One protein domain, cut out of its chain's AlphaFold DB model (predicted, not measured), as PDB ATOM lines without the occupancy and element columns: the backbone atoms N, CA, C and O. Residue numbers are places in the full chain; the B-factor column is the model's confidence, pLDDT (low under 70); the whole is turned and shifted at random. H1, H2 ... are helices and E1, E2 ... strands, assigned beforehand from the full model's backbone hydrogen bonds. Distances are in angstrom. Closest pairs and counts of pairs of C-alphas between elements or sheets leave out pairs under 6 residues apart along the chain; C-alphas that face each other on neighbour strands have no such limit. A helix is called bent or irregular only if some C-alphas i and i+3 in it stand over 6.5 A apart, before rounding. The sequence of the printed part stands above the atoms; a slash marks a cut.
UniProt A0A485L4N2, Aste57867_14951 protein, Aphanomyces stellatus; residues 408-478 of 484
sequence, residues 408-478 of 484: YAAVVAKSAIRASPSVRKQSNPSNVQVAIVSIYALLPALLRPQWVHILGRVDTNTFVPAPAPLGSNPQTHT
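What this domain is: This is residues 408 to 478 of the 484 residues of the protein "Aste57867_14951 protein" of Aphanomyces stellatus (UniProt A0A485L4N2). One strongly twisted sheet of five strands makes the body, with the helix H2 packed along its E1 and E5 side, and a long loop sticks out at residues 418 to 428, which makes the longest axis. The printed part has 71 residues, with two named helices and five named strands in the order E1 H1 E2 H2 E3 E4 E5. The sheet runs E4 - E3 - E2 - E1 - E5, antiparallel throughout, and the class is mixed, helices and strands. The whole is compact, with a radius of gyration of the C-alphas of 12.4 A, and its spans of 37 by 24 by 16 A make it only just elongated.

Where its parts are: Find C-alpha 408 at (236.470, 237.520, 206.246); from there E1, residues 408 to 413, runs 16.9 A. Beside it stand E2, residues 434 to 438, 13.4 A long, and E5, residues 475 to 478, which ends at C-alpha 478 at (231.264, 244.229, 214.282). Farther across the sheet are E3, residues 453 to 459, 17.5 A, and E4, residues 462 to 469, 19.9 A, which bends by 56 degrees at residue 465. H1 is residues 414 to 417. H2, residues 439 to 447, begins at C-alpha 439 at (236.003, 240.922, 203.052) and runs 14.0 A; it is irregular, with C-alphas 440 and 443 7.3 A apart.

How they stand to each other: Start at the inner strand E1: N 411 and O 435 of E2 are within hydrogen-bond range at 2.8 A. On its other side, N 412 and O 476 of E5 are 2.9 A apart. Between E3 and E2 look at N 458 and O 434, 2.8 A. E3 and E4 form a hairpin, with N 464 and O 457 at 2.8 A. H2 is on the sheet at a height of 7.5 A and runs along the strands, at 0 degrees to E1 on the local plane; it is only just over E2 and E1, with 3 of its C-alphas falling on each. The closest C-alphas of H2 and E5 are those of Leu 446 and Gln 475, 5.4 A apart. H1 only grazes the sheet and is apart from H2. In H2, 3 of 5 O i to N i+4 pairs are within range; H1 is too short for such a pair.

The domain as a whole: The C-alphas farthest apart are those of Gln 426 and Tyr 440, 37.3 A. Without residues 418 to 428, which stand free, the body spans 28 by 22 by 16 A. The printed part has no cut; H1 to E2 is a long link of 16 residues, and the others are tight. The mean pLDDT of the printed part is 71.9, with residues 415 to 432 and residue 460 under 70.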
ATOM      1  N   TYR A 408     237.874 237.539 205.838       87.56
ATOM      2  CA  TYR A 408     236.470 237.520 206.246       87.56
ATOM      3  C   TYR A 408     236.158 238.633 207.244       87.56
ATOM      4  O   TYR A 408     237.018 239.079 207.997       87.56
ATOM      5  N   ALA A 409     234.906 239.072 207.268       86.00
ATOM      6  CA  ALA A 409     234.414 240.108 208.162       86.00
ATOM      7  C   ALA A 409     233.149 239.638 208.888       86.00
ATOM      8  O   ALA A 409     232.373 238.836 208.363       86.00
ATOM      9  N   ALA A 410     232.943 240.148 210.101       85.50
ATOM     10  CA  ALA A 410     231.797 239.820 210.936       85.50
ATOM     11  C   ALA A 410     230.762 240.954 210.907       85.50
ATOM     12  O   ALA A 410     231.086 242.126 211.118       85.50
ATOM     13  N   VAL A 411     229.498 240.610 210.675       84.94
ATOM     14  CA  VAL A 411     228.403 241.576 210.520       84.94
ATOM     15  C   VAL A 411     227.220 241.191 211.403       84.94
ATOM     16  O   VAL A 411     226.906 240.012 211.565       84.94
ATOM     17  N   VAL A 412     226.571 242.197 211.992       85.75
ATOM     18  CA  VAL A 412     225.399 242.038 212.866       85.75
ATOM     19  C   VAL A 412     224.323 243.045 212.479       85.75
ATOM     20  O   VAL A 412     224.627 244.190 212.135       85.75
ATOM     21  N   ALA A 413     223.057 242.642 212.586       80.50
ATOM     22  CA  ALA A 413     221.919 243.515 212.328       80.50
ATOM     23  C   ALA A 413     221.863 244.676 213.340       80.50
ATOM     24  O   ALA A 413     221.911 244.457 214.553       80.50
ATOM     25  N   LYS A 414     221.684 245.918 212.863       73.50
ATOM     26  CA  LYS A 414     221.586 247.122 213.716       73.50
ATOM     27  C   LYS A 414     220.471 247.023 214.763       73.50
ATOM     28  O   LYS A 414     220.597 247.590 215.847       73.50
ATOM     29  N   SER A 415     219.391 246.302 214.456       62.28
ATOM     30  CA  SER A 415     218.274 246.054 215.376       62.28
ATOM     31  C   SER A 415     218.686 245.240 216.608       62.28
ATOM     32  O   SER A 415     218.198 245.518 217.698       62.28
ATOM     33  N   ALA A 416     219.638 244.312 216.470       60.62
ATOM     34  CA  ALA A 416     220.154 243.515 217.584       60.62
ATOM     35  C   ALA A 416     221.077 244.321 218.519       60.62
ATOM     36  O   ALA A 416     221.204 243.992 219.695       60.62
ATOM     37  N   ILE A 417     221.696 245.399 218.020       59.41
ATOM     38  CA  ILE A 417     222.586 246.279 218.802       59.41
ATOM     39  C   ILE A 417     221.786 247.337 219.583       59.41
ATOM     40  O   ILE A 417     222.195 247.740 220.668       59.41
ATOM     41  N   ARG A 418     220.637 247.785 219.053       48.62
ATOM     42  CA  ARG A 418     219.777 248.820 219.664       48.62
ATOM     43  C   ARG A 418     218.818 248.313 220.747       48.62
ATOM     44  O   ARG A 418     218.122 249.128 221.347       48.62
ATOM     45  N   ALA A 419     218.762 247.009 221.016       48.75
ATOM     46  CA  ALA A 419     217.980 246.486 222.132       48.75
ATOM     47  C   ALA A 419     218.565 247.003 223.464       48.75
ATOM     48  O   ALA A 419     219.674 246.646 223.859       48.75
ATOM     49  N   SER A 420     217.821 247.900 224.114       33.84
ATOM     50  CA  SER A 420     218.186 248.618 225.339       33.84
ATOM     51  C   SER A 420     218.665 247.676 226.467       33.84
ATOM     52  O   SER A 420     218.129 246.571 226.606       33.84
ATOM     53  N   PRO A 421     219.613 248.089 227.336       42.75
ATOM     54  CA  PRO A 421     220.131 247.256 228.430       42.75
ATOM     55  C   PRO A 421     219.069 246.840 229.468       42.75
ATOM     56  O   PRO A 421     219.330 245.947 230.272       42.75
ATOM     57  N   SER A 422     217.868 247.424 229.439       37.56
ATOM     58  CA  SER A 422     216.740 247.060 230.306       37.56
ATOM     59  C   SER A 422     216.047 245.739 229.932       37.56
ATOM     60  O   SER A 422     215.423 245.138 230.800       37.56
ATOM     61  N   VAL A 423     216.202 245.229 228.700       40.12
ATOM     62  CA  VAL A 423     215.635 243.925 228.267       40.12
ATOM     63  C   VAL A 423     216.627 242.763 228.467       40.12
ATOM     64  O   VAL A 423     216.250 241.592 228.503       40.12
ATOM     65  N   ARG A 424     217.908 243.070 228.724       39.28
ATOM     66  CA  ARG A 424     218.978 242.081 228.972       39.28
ATOM     67  C   ARG A 424     218.791 241.228 230.235       39.28
ATOM     68  O   ARG A 424     219.535 240.272 230.414       39.28
ATOM     69  N   LYS A 425     217.829 241.558 231.105       35.31
ATOM     70  CA  LYS A 425     217.519 240.771 232.311       35.31
ATOM     71  C   LYS A 425     216.542 239.608 232.078       35.31
ATOM     72  O   LYS A 425     216.410 238.794 232.981       35.31
ATOM     73  N   GLN A 426     215.886 239.501 230.915       35.12
ATOM     74  CA  GLN A 426     214.896 238.432 230.666       35.12
ATOM     75  C   GLN A 426     215.102 237.613 229.386       35.12
ATOM     76  O   GLN A 426     214.579 236.507 229.301       35.12
ATOM     77  N   SER A 427     215.901 238.071 228.418       35.03
ATOM     78  CA  SER A 427     216.325 237.225 227.295       35.03
ATOM     79  C   SER A 427     217.784 236.819 227.471       35.03
ATOM     80  O   SER A 427     218.640 237.697 227.602       35.03
ATOM     81  N   ASN A 428     218.064 235.512 227.448       32.09
ATOM     82  CA  ASN A 428     219.417 234.961 227.524       32.09
ATOM     83  C   ASN A 428     220.405 235.768 226.649       32.09
ATOM     84  O   ASN A 428     220.120 236.006 225.471       32.09
ATOM     85  N   PRO A 429     221.588 236.153 227.167       41.94
ATOM     86  CA  PRO A 429     222.609 236.901 226.421       41.94
ATOM     87  C   PRO A 429     223.238 236.120 225.243       41.94
ATOM     88  O   PRO A 429     224.190 236.600 224.633       41.94
ATOM     89  N   SER A 430     222.714 234.937 224.911       41.12
ATOM     90  CA  SER A 430     223.225 233.984 223.924       41.12
ATOM     91  C   SER A 430     222.739 234.199 222.484       41.12
ATOM     92  O   SER A 430     223.274 233.562 221.590       41.12
ATOM     93  N   ASN A 431     221.774 235.089 222.217       49.12
ATOM     94  CA  ASN A 431     221.070 235.139 220.919       49.12
ATOM     95  C   ASN A 431     221.501 236.260 219.949       49.12
ATOM     96  O   ASN A 431     220.740 236.627 219.052       49.12
ATOM     97  N   VAL A 432     222.705 236.826 220.078       62.44
ATOM     98  CA  VAL A 432     223.222 237.733 219.033       62.44
ATOM     99  C   VAL A 432     223.944 236.905 217.974       62.44
ATOM    100  O   VAL A 432     225.143 236.662 218.076       62.44
ATOM    101  N   GLN A 433     223.202 236.463 216.955       72.56
ATOM    102  CA  GLN A 433     223.775 235.749 215.813       72.56
ATOM    103  C   GLN A 433     224.658 236.690 214.991       72.56
ATOM    104  O   GLN A 433     224.191 237.713 214.482       72.56
ATOM    105  N   VAL A 434     225.933 236.331 214.841       81.75
ATOM    106  CA  VAL A 434     226.898 237.096 214.043       81.75
ATOM    107  C   VAL A 434     227.122 236.392 212.716       81.75
ATOM    108  O   VAL A 434     227.505 235.227 212.692       81.75
ATOM    109  N   ALA A 435     226.880 237.083 211.605       84.19
ATOM    110  CA  ALA A 435     227.106 236.536 210.274       84.19
ATOM    111  C   ALA A 435     228.554 236.779 209.831       84.19
ATOM    112  O   ALA A 435     229.090 237.870 210.032       84.19
ATOM    113  N   ILE A 436     229.171 235.780 209.199       85.25
ATOM    114  CA  ILE A 436     230.502 235.907 208.593       85.25
ATOM    115  C   ILE A 436     230.344 236.053 207.081       85.25
ATOM    116  O   ILE A 436     229.697 235.228 206.433       85.25
ATOM    117  N   VAL A 437     230.948 237.097 206.518       88.06
ATOM    118  CA  VAL A 437     230.962 237.394 205.078       88.06
ATOM    119  C   VAL A 437     232.398 237.523 204.577       88.06
ATOM    120  O   VAL A 437     233.316 237.762 205.359       88.06
ATOM    121  N   SER A 438     232.614 237.381 203.268       88.25
ATOM    122  CA  SER A 438     233.911 237.712 202.663       88.25
ATOM    123  C   SER A 438     234.222 239.204 202.829       88.25
ATOM    124  O   SER A 438     233.324 240.041 202.741       88.25
ATOM    125  N   ILE A 439     235.502 239.541 202.997       87.00
ATOM    126  CA  ILE A 439     236.003 240.922 203.052       87.00
ATOM    127  C   ILE A 439     235.569 241.743 201.827       87.00
ATOM    128  O   ILE A 439     235.214 242.912 201.959       87.00
ATOM    129  N   TYR A 440     235.500 241.111 200.650       87.88
ATOM    130  CA  TYR A 440     235.059 241.745 199.404       87.88
ATOM    131  C   TYR A 440     233.579 242.124 199.425       87.88
ATOM    132  O   TYR A 440     233.168 243.094 198.793       87.88
ATOM    133  N   ALA A 441     232.774 241.376 200.176       85.62
ATOM    134  CA  ALA A 441     231.343 241.598 200.288       85.62
ATOM    135  C   ALA A 441     230.971 242.520 201.459       85.62
ATOM    136  O   ALA A 441     229.788 242.788 201.653       85.62
ATOM    137  N   LEU A 442     231.940 243.034 202.226       85.69
ATOM    138  CA  LEU A 442     231.668 243.846 203.413       85.69
ATOM    139  C   LEU A 442     230.910 245.139 203.084       85.69
ATOM    140  O   LEU A 442     229.871 245.409 203.676       85.69
ATOM    141  N   LEU A 443     231.398 245.933 202.129       85.25
ATOM    142  CA  LEU A 443     230.726 247.173 201.725       85.25
ATOM    143  C   LEU A 443     229.354 246.911 201.080       85.25
ATOM    144  O   LEU A 443     228.381 247.537 201.509       85.25
ATOM    145  N   PRO A 444     229.218 245.954 200.137       84.50
ATOM    146  CA  PRO A 444     227.907 245.521 199.660       84.50
ATOM    147  C   PRO A 444     226.966 245.085 200.789       84.50
ATOM    148  O   PRO A 444     225.799 245.462 200.771       84.50
ATOM    149  N   ALA A 445     227.455 244.380 201.813       81.06
ATOM    150  CA  ALA A 445     226.637 243.928 202.942       81.06
ATOM    151  C   ALA A 445     226.103 245.093 203.791       81.06
ATOM    152  O   ALA A 445     225.011 244.998 204.350       81.06
ATOM    153  N   LEU A 446     226.856 246.193 203.884       82.88
ATOM    154  CA  LEU A 446     226.454 247.397 204.617       82.88
ATOM    155  C   LEU A 446     225.469 248.270 203.826       82.88
ATOM    156  O   LEU A 446     224.604 248.903 204.431       82.88
ATOM    157  N   LEU A 447     225.591 248.304 202.496       85.12
ATOM    158  CA  LEU A 447     224.763 249.137 201.614       85.12
ATOM    159  C   LEU A 447     223.483 248.423 201.149       85.12
ATOM    160  O   LEU A 447     222.399 249.003 201.171       85.12
ATOM    161  N   ARG A 448     223.613 247.171 200.702       84.81
ATOM    162  CA  ARG A 448     222.578 246.339 200.065       84.81
ATOM    163  C   ARG A 448     222.723 244.883 200.552       84.81
ATOM    164  O   ARG A 448     223.184 244.028 199.796       84.81
ATOM    165  N   PRO A 449     222.321 244.564 201.799       80.94
ATOM    166  CA  PRO A 449     222.568 243.253 202.407       80.94
ATOM    167  C   PRO A 449     222.010 242.081 201.584       80.94
ATOM    168  O   PRO A 449     222.670 241.058 201.461       80.94
ATOM    169  N   GLN A 450     220.868 242.260 200.917       80.62
ATOM    170  CA  GLN A 450     220.224 241.226 200.092       80.62
ATOM    171  C   GLN A 450     221.101 240.669 198.956       80.62
ATOM    172  O   GLN A 450     220.829 239.582 198.459       80.62
ATOM    173  N   TRP A 451     222.134 241.398 198.524       82.56
ATOM    174  CA  TRP A 451     223.028 240.971 197.442       82.56
ATOM    175  C   TRP A 451     224.173 240.076 197.923       82.56
ATOM    176  O   TRP A 451     224.942 239.563 197.111       82.56
ATOM    177  N   VAL A 452     224.310 239.888 199.237       83.75
ATOM    178  CA  VAL A 452     225.451 239.203 199.841       83.75
ATOM    179  C   VAL A 452     225.041 237.857 200.414       83.75
ATOM    180  O   VAL A 452     224.096 237.754 201.193       83.75
ATOM    181  N   HIS A 453     225.812 236.830 200.068       84.06
ATOM    182  CA  HIS A 453     225.714 235.509 200.677       84.06
ATOM    183  C   HIS A 453     226.635 235.431 201.894       84.06
ATOM    184  O   HIS A 453     227.807 235.818 201.831       84.06
ATOM    185  N   ILE A 454     226.104 234.932 203.008       85.69
ATOM    186  CA  ILE A 454     226.893 234.661 204.210       85.69
ATOM    187  C   ILE A 454     227.581 233.306 204.076       85.69
ATOM    188  O   ILE A 454     227.036 232.387 203.472       85.69
ATOM    189  N   LEU A 455     228.763 233.171 204.668       82.38
ATOM    190  CA  LEU A 455     229.451 231.884 204.776       82.38
ATOM    191  C   LEU A 455     228.787 231.004 205.847       82.38
ATOM    192  O   LEU A 455     228.636 229.795 205.703       82.38
ATOM    193  N   GLY A 456     228.372 231.636 206.938       83.19
ATOM    194  CA  GLY A 456     227.702 230.987 208.051       83.19
ATOM    195  C   GLY A 456     227.470 231.960 209.190       83.19
ATOM    196  O   GLY A 456     227.716 233.169 209.066       83.19
ATOM    197  N   ARG A 457     226.978 231.428 210.305       84.12
ATOM    198  CA  ARG A 457     226.680 232.201 211.509       84.12
ATOM    199  C   ARG A 457     227.498 231.681 212.674       84.12
ATOM    200  O   ARG A 457     227.743 230.484 212.784       84.12
ATOM    201  N   VAL A 458     227.912 232.590 213.542       80.69
ATOM    202  CA  VAL A 458     228.468 232.236 214.841       80.69
ATOM    203  C   VAL A 458     227.338 232.274 215.852       80.69
ATOM    204  O   VAL A 458     226.752 233.335 216.087       80.69
ATOM    205  N   ASP A 459     227.054 231.113 216.432       76.75
ATOM    206  CA  ASP A 459     226.139 230.952 217.553       76.75
ATOM    207  C   ASP A 459     226.944 230.463 218.758       76.75
ATOM    208  O   ASP A 459     227.728 229.521 218.643       76.75
ATOM    209  N   THR A 460     226.823 231.149 219.898       68.00
ATOM    210  CA  THR A 460     227.542 230.825 221.150       68.00
ATOM    211  C   THR A 460     229.033 230.463 220.964       68.00
ATOM    212  O   THR A 460     229.542 229.503 221.537       68.00
ATOM    213  N   ASN A 461     229.760 231.272 220.176       72.19
ATOM    214  CA  ASN A 461     231.185 231.103 219.828       72.19
ATOM    215  C   ASN A 461     231.523 229.861 218.979       72.19
ATOM    216  O   ASN A 461     232.697 229.556 218.798       72.19
ATOM    217  N   THR A 462     230.534 229.166 218.423       76.25
ATOM    218  CA  THR A 462     230.726 228.061 217.472       76.25
ATOM    219  C   THR A 462     230.279 228.481 216.079       76.25
ATOM    220  O   THR A 462     229.263 229.164 215.925       76.25
ATOM    221  N   PHE A 463     231.059 228.135 215.054       80.75
ATOM    222  CA  PHE A 463     230.690 228.437 213.677       80.75
ATOM    223  C   PHE A 463     229.772 227.352 213.122       80.75
ATOM    224  O   PHE A 463     230.138 226.178 213.077       80.75
ATOM    225  N   VAL A 464     228.597 227.769 212.659       81.81
ATOM    226  CA  VAL A 464     227.644 226.915 211.956       81.81
ATOM    227  C   VAL A 464     227.609 227.350 210.486       81.81
ATOM    228  O   VAL A 464     227.188 228.480 210.196       81.81
ATOM    229  N   PRO A 465     228.054 226.496 209.544       78.94
ATOM    230  CA  PRO A 465     227.973 226.796 208.122       78.94
ATOM    231  C   PRO A 465     226.500 226.860 207.711       78.94
ATOM    232  O   PRO A 465     225.742 225.910 207.894       78.94
ATOM    233  N   ALA A 466     226.085 228.008 207.188       76.88
ATOM    234  CA  ALA A 466     224.703 228.272 206.802       76.88
ATOM    235  C   ALA A 466     224.704 229.258 205.626       76.88
ATOM    236  O   ALA A 466     224.477 230.453 205.840       76.88
ATOM    237  N   PRO A 467     225.019 228.793 204.403       75.56
ATOM    238  CA  PRO A 467     225.036 229.648 203.228       75.56
ATOM    239  C   PRO A 467     223.618 230.144 202.938       75.56
ATOM    240  O   PRO A 467     222.739 229.384 202.546       75.56
ATOM    241  N   ALA A 468     223.390 231.431 203.178       77.56
ATOM    242  CA  ALA A 468     222.100 232.082 202.990       77.56
ATOM    243  C   ALA A 468     222.299 233.544 202.565       77.56
ATOM    244  O   ALA A 468     223.307 234.160 202.935       77.56
ATOM    245  N   PRO A 469     221.355 234.139 201.816       78.81
ATOM    246  CA  PRO A 469     221.368 235.575 201.587       78.81
ATOM    247  C   PRO A 469     221.222 236.316 202.922       78.81
ATOM    248  O   PRO A 469     220.475 235.904 203.818       78.81
ATOM    249  N   LEU A 470     221.960 237.411 203.074       76.50
ATOM    250  CA  LEU A 470     221.879 238.254 204.257       76.50
ATOM    251  C   LEU A 470     220.499 238.939 204.280       76.50
ATOM    252  O   LEU A 470     220.028 239.472 203.274       76.50
ATOM    253  N   GLY A 471     219.819 238.886 205.431       73.62
ATOM    254  CA  GLY A 471     218.462 239.426 205.573       73.62
ATOM    255  C   GLY A 471     218.386 240.932 205.282       73.62
ATOM    256  O   GLY A 471     219.379 241.644 205.399       73.62
ATOM    257  N   SER A 472     217.188 241.434 204.961       71.00
ATOM    258  CA  SER A 472     216.947 242.837 204.564       71.00
ATOM    259  C   SER A 472     217.264 243.883 205.641       71.00
ATOM    260  O   SER A 472     217.327 245.075 205.340       71.00
ATOM    261  N   ASN A 473     217.465 243.458 206.888       75.44
ATOM    262  CA  ASN A 473     217.762 244.356 207.995       75.44
ATOM    263  C   ASN A 473     219.095 245.090 207.778       75.44
ATOM    264  O   ASN A 473     220.073 244.462 207.366       75.44
ATOM    265  N   PRO A 474     219.173 246.390 208.115       77.81
ATOM    266  CA  PRO A 474     220.403 247.153 207.980       77.81
ATOM    267  C   PRO A 474     221.486 246.563 208.882       77.81
ATOM    268  O   PRO A 474     221.277 246.337 210.078       77.81
ATOM    269  N   GLN A 475     222.649 246.323 208.294       81.19
ATOM    270  CA  GLN A 475     223.760 245.636 208.937       81.19
ATOM    271  C   GLN A 475     224.806 246.632 209.441       81.19
ATOM    272  O   GLN A 475     224.900 247.772 208.980       81.19
ATOM    273  N   THR A 476     225.595 246.193 210.411       81.56
ATOM    274  CA  THR A 476     226.747 246.915 210.955       81.56
ATOM    275  C   THR A 476     227.915 245.970 211.085       81.56
ATOM    276  O   THR A 476     227.765 244.860 211.595       81.56
ATOM    277  N   HIS A 477     229.084 246.431 210.649       80.69
ATOM    278  CA  HIS A 477     230.325 245.730 210.912       80.69
ATOM    279  C   HIS A 477     230.528 245.637 212.425       80.69
ATOM    280  O   HIS A 477     230.356 246.615 213.156       80.69
ATOM    281  N   THR A 478     230.883 244.450 212.893       78.62
ATOM    282  CA  THR A 478     231.264 244.229 214.282       78.62
ATOM    283  C   THR A 478     232.638 243.604 214.308       78.62
ATOM    284  O   THR A 478     233.063 242.964 213.353       78.62
TER     285      THR A 478